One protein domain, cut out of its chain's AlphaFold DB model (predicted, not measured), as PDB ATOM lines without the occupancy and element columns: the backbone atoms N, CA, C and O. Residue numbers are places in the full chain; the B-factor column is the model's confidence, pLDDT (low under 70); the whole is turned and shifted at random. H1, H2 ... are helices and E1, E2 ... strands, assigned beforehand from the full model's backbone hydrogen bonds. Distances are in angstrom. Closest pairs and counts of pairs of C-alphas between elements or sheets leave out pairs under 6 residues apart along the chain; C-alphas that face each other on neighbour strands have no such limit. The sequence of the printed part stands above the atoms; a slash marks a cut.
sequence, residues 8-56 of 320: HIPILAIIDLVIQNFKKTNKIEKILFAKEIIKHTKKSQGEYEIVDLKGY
ATOM      1  N   HIS A   8      38.742  -3.813   1.023       70.06
ATOM      2  CA  HIS A   8      39.824  -3.039   0.419       70.06
ATOM      3  C   HIS A   8      39.397  -2.274  -0.843       70.06
ATOM      4  O   HIS A   8      39.948  -1.211  -1.091       70.06
ATOM      5  N   ILE A   9      38.413  -2.747  -1.618       69.88
ATOM      6  CA  ILE A   9      37.977  -2.093  -2.864       69.88
ATOM      7  C   ILE A   9      37.280  -0.752  -2.575       69.88
ATOM      8  O   ILE A   9      37.693   0.245  -3.163       69.88
ATOM      9  N   PRO A  10      36.309  -0.652  -1.641       66.69
ATOM     10  CA  PRO A  10      35.764   0.638  -1.217       66.69
ATOM     11  C   PRO A  10      36.806   1.609  -0.660       66.69
ATOM     12  O   PRO A  10      36.744   2.799  -0.952       66.69
ATOM     13  N   ILE A  11      37.777   1.115   0.115       69.94
ATOM     14  CA  ILE A  11      38.850   1.948   0.676       69.94
ATOM     15  C   ILE A  11      39.750   2.483  -0.441       69.94
ATOM     16  O   ILE A  11      40.013   3.680  -0.488       69.94
ATOM     17  N   LEU A  12      40.185   1.617  -1.362       72.12
ATOM     18  CA  LEU A  12      40.983   2.010  -2.524       72.12
ATOM     19  C   LEU A  12      40.225   2.992  -3.413       72.12
ATOM     20  O   LEU A  12      40.820   3.962  -3.862       72.12
ATOM     21  N   ALA A  13      38.920   2.787  -3.611       72.94
ATOM     22  CA  ALA A  13      38.081   3.731  -4.333       72.94
ATOM     23  C   ALA A  13      38.061   5.095  -3.632       72.94
ATOM     24  O   ALA A  13      38.293   6.099  -4.283       72.94
ATOM     25  N   ILE A  14      37.861   5.167  -2.314       71.62
ATOM     26  CA  ILE A  14      37.884   6.450  -1.585       71.62
ATOM     27  C   ILE A  14      39.261   7.123  -1.673       71.62
ATOM     28  O   ILE A  14      39.328   8.327  -1.903       71.62
ATOM     29  N   ILE A  15      40.356   6.370  -1.529       73.62
ATOM     30  CA  ILE A  15      41.722   6.902  -1.661       73.62
ATOM     31  C   ILE A  15      41.952   7.447  -3.072       73.62
ATOM     32  O   ILE A  15      42.402   8.580  -3.223       73.62
ATOM     33  N   ASP A  16      41.610   6.668  -4.098       74.81
ATOM     34  CA  ASP A  16      41.718   7.086  -5.494       74.81
ATOM     35  C   ASP A  16      40.873   8.334  -5.766       74.81
ATOM     36  O   ASP A  16      41.315   9.254  -6.447       74.81
ATOM     37  N   LEU A  17      39.694   8.431  -5.151       73.62
ATOM     38  CA  LEU A  17      38.829   9.599  -5.253       73.62
ATOM     39  C   LEU A  17      39.398  10.838  -4.570       73.62
ATOM     40  O   LEU A  17      39.221  11.925  -5.105       73.62
ATOM     41  N   VAL A  18      40.092  10.713  -3.440       71.62
ATOM     42  CA  VAL A  18      40.796  11.849  -2.821       71.62
ATOM     43  C   VAL A  18      41.987  12.280  -3.683       71.62
ATOM     44  O   VAL A  18      42.224  13.472  -3.854       71.62
ATOM     45  N   ILE A  19      42.721  11.320  -4.257       70.75
ATOM     46  CA  ILE A  19      43.926  11.582  -5.060       70.75
ATOM     47  C   ILE A  19      43.580  12.181  -6.427       70.75
ATOM     48  O   ILE A  19      44.198  13.157  -6.846       70.75
ATOM     49  N   GLN A  20      42.635  11.584  -7.149       69.00
ATOM     50  CA  GLN A  20      42.286  12.000  -8.508       69.00
ATOM     51  C   GLN A  20      41.221  13.099  -8.532       69.00
ATOM     52  O   GLN A  20      41.131  13.828  -9.524       69.00
ATOM     53  N   ASN A  21      40.431  13.217  -7.458       65.94
ATOM     54  CA  ASN A  21      39.164  13.938  -7.395       65.94
ATOM     55  C   ASN A  21      38.164  13.477  -8.480       65.94
ATOM     56  O   ASN A  21      38.524  13.114  -9.601       65.94
ATOM     57  N   PHE A  22      36.860  13.456  -8.195       62.09
ATOM     58  CA  PHE A  22      35.914  12.994  -9.216       62.09
ATOM     59  C   PHE A  22      35.960  13.893 -10.456       62.09
ATOM     60  O   PHE A  22      35.630  15.084 -10.413       62.09
ATOM     61  N   LYS A  23      36.207  13.289 -11.621       55.91
ATOM     62  CA  LYS A  23      35.798  13.899 -12.886       55.91
ATOM     63  C   LYS A  23      34.269  13.939 -12.896       55.91
ATOM     64  O   LYS A  23      33.624  12.902 -12.999       55.91
ATOM     65  N   LYS A  24      33.693  15.146 -12.833       62.34
ATOM     66  CA  LYS A  24      32.237  15.402 -12.799       62.34
ATOM     67  C   LYS A  24      31.569  15.003 -11.463       62.34
ATOM     68  O   LYS A  24      30.531  14.347 -11.495       62.34
ATOM     69  N   THR A  25      32.105  15.445 -10.314       58.88
ATOM     70  CA  THR A  25      31.461  15.361  -8.968       58.88
ATOM     71  C   THR A  25      29.957  15.668  -8.996       58.88
ATOM     72  O   THR A  25      29.168  15.022  -8.318       58.88
ATOM     73  N   ASN A  26      29.550  16.618  -9.839       60.44
ATOM     74  CA  ASN A  26      28.175  17.072 -10.042       60.44
ATOM     75  C   ASN A  26      27.217  15.943 -10.466       60.44
ATOM     76  O   ASN A  26      26.011  16.065 -10.285       60.44
ATOM     77  N   LYS A  27      27.736  14.872 -11.080       66.81
ATOM     78  CA  LYS A  27      26.952  13.712 -11.528       66.81
ATOM     79  C   LYS A  27      26.753  12.661 -10.437       66.81
ATOM     80  O   LYS A  27      26.023  11.701 -10.661       66.81
ATOM     81  N   ILE A  28      27.425  12.804  -9.297       69.75
ATOM     82  CA  ILE A  28      27.408  11.826  -8.211       69.75
ATOM     83  C   ILE A  28      26.699  12.466  -7.032       69.75
ATOM     84  O   ILE A  28      27.238  13.321  -6.326       69.75
ATOM     85  N   GLU A  29      25.446  12.068  -6.847       72.25
ATOM     86  CA  GLU A  29      24.595  12.655  -5.822       72.25
ATOM     87  C   GLU A  29      24.966  12.148  -4.426       72.25
ATOM     88  O   GLU A  29      25.162  12.972  -3.535       72.25
ATOM     89  N   LYS A  30      25.145  10.828  -4.270       77.19
ATOM     90  CA  LYS A  30      25.436  10.149  -2.997       77.19
ATOM     91  C   LYS A  30      26.421   8.998  -3.182       77.19
ATOM     92  O   LYS A  30      26.435   8.352  -4.232       77.19
ATOM     93  N   ILE A  31      27.198   8.702  -2.142       77.12
ATOM     94  CA  ILE A  31      28.054   7.510  -2.077       77.12
ATOM     95  C   ILE A  31      27.608   6.703  -0.869       77.12
ATOM     96  O   ILE A  31      27.953   7.025   0.258       77.12
ATOM     97  N   LEU A  32      26.815   5.666  -1.102       80.94
ATOM     98  CA  LEU A  32      26.169   4.934  -0.018       80.94
ATOM     99  C   LEU A  32      27.014   3.748   0.453       80.94
ATOM    100  O   LEU A  32      27.570   3.009  -0.367       80.94
ATOM    101  N   PHE A  33      27.061   3.577   1.771       81.12
ATOM    102  CA  PHE A  33      27.632   2.435   2.471       81.12
ATOM    103  C   PHE A  33      26.644   1.945   3.529       81.12
ATOM    104  O   PHE A  33      26.219   2.728   4.377       81.12
ATOM    105  N   ALA A  34      26.283   0.662   3.501       81.75
ATOM    106  CA  ALA A  34      25.485   0.062   4.563       81.75
ATOM    107  C   ALA A  34      26.398  -0.424   5.698       81.75
ATOM    108  O   ALA A  34      27.126  -1.412   5.570       81.75
ATOM    109  N   LYS A  35      26.350   0.275   6.827       81.25
ATOM    110  CA  LYS A  35      27.036  -0.104   8.057       81.25
ATOM    111  C   LYS A  35      26.181  -1.122   8.799       81.25
ATOM    112  O   LYS A  35      25.078  -0.806   9.232       81.25
ATOM    113  N   GLU A  36      26.691  -2.338   8.949       82.31
ATOM    114  CA  GLU A  36      26.036  -3.383   9.741       82.31
ATOM    115  C   GLU A  36      26.021  -2.976  11.227       82.31
ATOM    116  O   GLU A  36      27.075  -2.765  11.830       82.31
ATOM    117  N   ILE A  37      24.823  -2.834  11.796       86.19
ATOM    118  CA  ILE A  37      24.578  -2.542  13.215       86.19
ATOM    119  C   ILE A  37      24.317  -3.849  13.962       86.19
ATOM    120  O   ILE A  37      24.965  -4.138  14.968       86.19
ATOM    121  N   ILE A  38      23.409  -4.673  13.429       83.75
ATOM    122  CA  ILE A  38      23.132  -6.018  13.934       83.75
ATOM    123  C   ILE A  38      23.490  -7.014  12.849       83.75
ATOM    124  O   ILE A  38      23.004  -6.923  11.723       83.75
ATOM    125  N   LYS A  39      24.323  -7.990  13.214       82.81
ATOM    126  CA  LYS A  39      24.817  -8.971  12.261       82.81
ATOM    127  C   LYS A  39      23.684  -9.808  11.684       82.81
ATOM    128  O   LYS A  39      22.897 -10.390  12.436       82.81
ATOM    129  N   HIS A  40      23.656  -9.941  10.362       80.38
ATOM    130  CA  HIS A  40      22.745 -10.886   9.729       80.38
ATOM    131  C   HIS A  40      23.116 -12.321  10.137       80.38
ATOM    132  O   HIS A  40      24.253 -12.773   9.963       80.38
ATOM    133  N   THR A  41      22.163 -13.056  10.706       83.50
ATOM    134  CA  THR A  41      22.351 -14.458  11.106       83.50
ATOM    135  C   THR A  41      21.154 -15.292  10.669       83.50
ATOM    136  O   THR A  41      20.100 -14.765  10.341       83.50
ATOM    137  N   LYS A  42      21.254 -16.624  10.757       78.31
ATOM    138  CA  LYS A  42      20.116 -17.519  10.472       78.31
ATOM    139  C   LYS A  42      18.858 -17.230  11.317       78.31
ATOM    140  O   LYS A  42      17.794 -17.726  10.972       78.31
ATOM    141  N   LYS A  43      18.979 -16.486  12.427       79.81
ATOM    142  CA  LYS A  43      17.886 -16.170  13.368       79.81
ATOM    143  C   LYS A  43      17.508 -14.682  13.415       79.81
ATOM    144  O   LYS A  43      16.571 -14.338  14.120       79.81
ATOM    145  N   SER A  44      18.229 -13.807  12.713       76.69
ATOM    146  CA  SER A  44      17.979 -12.362  12.704       76.69
ATOM    147  C   SER A  44      18.261 -11.795  11.321       76.69
ATOM    148  O   SER A  44      19.311 -12.075  10.740       76.69
ATOM    149  N   GLN A  45      17.340 -10.971  10.818       74.25
ATOM    150  CA  GLN A  45      17.458 -10.349   9.499       74.25
ATOM    151  C   GLN A  45      18.602  -9.324   9.404       74.25
ATOM    152  O   GLN A  45      18.955  -8.930   8.294       74.25
ATOM    153  N   GLY A  46      19.270  -9.001  10.517       81.06
ATOM    154  CA  GLY A  46      20.326  -7.996  10.568       81.06
ATOM    155  C   GLY A  46      19.768  -6.586  10.389       81.06
ATOM    156  O   GLY A  46      18.707  -6.385   9.805       81.06
ATOM    157  N   GLU A  47      20.483  -5.599  10.908       86.12
ATOM    158  CA  GLU A  47      20.091  -4.193  10.821       86.12
ATOM    159  C   GLU A  47      21.253  -3.393  10.262       86.12
ATOM    160  O   GLU A  47      22.403  -3.602  10.658       86.12
ATOM    161  N   TYR A  48      20.948  -2.481   9.345       85.00
ATOM    162  CA  TYR A  48      21.944  -1.691   8.641       85.00
ATOM    163  C   TYR A  48      21.587  -0.210   8.690       85.00
ATOM    164  O   TYR A  48      20.446   0.179   8.452       85.00
ATOM    165  N   GLU A  49      22.597   0.613   8.939       84.31
ATOM    166  CA  GLU A  49      22.537   2.063   8.814       84.31
ATOM    167  C   GLU A  49      23.103   2.453   7.441       84.31
ATOM    168  O   GLU A  49      24.252   2.137   7.124       84.31
ATOM    169  N   ILE A  50      22.310   3.129   6.605       82.50
ATOM    170  CA  ILE A  50      22.789   3.639   5.314       82.50
ATOM    171  C   ILE A  50      23.498   4.973   5.541       82.50
ATOM    172  O   ILE A  50      22.868   5.980   5.855       82.50
ATOM    173  N   VAL A  51      24.812   4.982   5.336       81.31
ATOM    174  CA  VAL A  51      25.669   6.155   5.502       81.31
ATOM    175  C   VAL A  51      26.020   6.734   4.136       81.31
ATOM    176  O   VAL A  51      26.469   6.013   3.244       81.31
ATOM    177  N   ASP A  52      25.855   8.049   3.978       81.88
ATOM    178  CA  ASP A  52      26.376   8.777   2.820       81.88
ATOM    179  C   ASP A  52      27.816   9.240   3.081       81.88
ATOM    180  O   ASP A  52      28.089  10.120   3.901       81.88
ATOM    181  N   LEU A  53      28.749   8.637   2.353       79.31
ATOM    182  CA  LEU A  53      30.179   8.895   2.427       79.31
ATOM    183  C   LEU A  53      30.603  10.168   1.692       79.31
ATOM    184  O   LEU A  53      31.748  10.592   1.833       79.31
ATOM    185  N   LYS A  54      29.708  10.820   0.944       79.75
ATOM    186  CA  LYS A  54      30.047  12.048   0.220       79.75
ATOM    187  C   LYS A  54      30.530  13.167   1.150       79.75
ATOM    188  O   LYS A  54      31.522  13.819   0.845       79.75
ATOM    189  N   GLY A  55      29.904  13.327   2.318       78.19
ATOM    190  CA  GLY A  55      30.366  14.293   3.323       78.19
ATOM    191  C   GLY A  55      31.741  13.943   3.909       78.19
ATOM    192  O   GLY A  55      32.539  14.831   4.185       78.19
ATOM    193  N   TYR A  56      32.057  12.652   4.041       79.50
ATOM    194  CA  TYR A  56      33.377  12.203   4.489       79.50
ATOM    195  C   TYR A  56      34.456  12.437   3.431       79.50
ATOM    196  O   TYR A  56      35.598  12.734   3.776       79.50
TER     197      TYR A  56
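This is residues 8 to 56 of the 320 residues of the protein "CRISPR-associated DxTHG motif protein" of Ignavibacteria bacterium (UniProt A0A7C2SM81). A slender hairpin of two antiparallel strands, E1 and E2, reaches away from a single helix, H1, and the chain between them folds back from the far end of the helix to the first strand. The arrangement is open, with few contacts: residues 15 to 24, of which 15 to 20 belong to H1, stick out free, and H1 is apart from E2. The printed part has 49 residues, with one named helix and two named strands in the order H1, E1, E2, and its class is mixed, helices and strands. It is only just loose, close to extended, with a radius of gyration of the C-alphas of 14.2 A, and it spans 44 by 22 by 14 A.

H1 covers residues 8 to 20 and is 17.7 A long from first to last C-alpha, beginning with C-alpha 8 at (39.824, -3.039, 0.419). E1, residues 32 to 38, measures 18.0 A and begins with C-alpha 32 at (26.169, 4.934, -0.018). E2, residues 47 to 52, measures 16.5 A and ends with C-alpha 52 at (26.376, 8.777, 2.820).

In H1 every O i to N i+4 pair is within hydrogen-bond range. H1 and E2 are apart, with no C-alpha of the one within 8 A of the other. E1 and E2 form a hairpin, antiparallel, with 153 degrees between their directions. The C-alphas of Ala 34 and Ile 50 face each other at 4.5 A. N 35 and O 49 are within hydrogen-bond range at 2.8 A, and so are N 51 and O 33 at 2.8 A.

The two C-alphas farthest apart, those of Lys 23 and Lys 43, are 43.8 A from each other. The printed part has no cut. The link from H1 to E1, 11 residues, is long, and that from E1 to E2, 8 residues, is short. Mean pLDDT of the printed part is 75.3, and residues 9 to 11 and 20 to 28 are under 70.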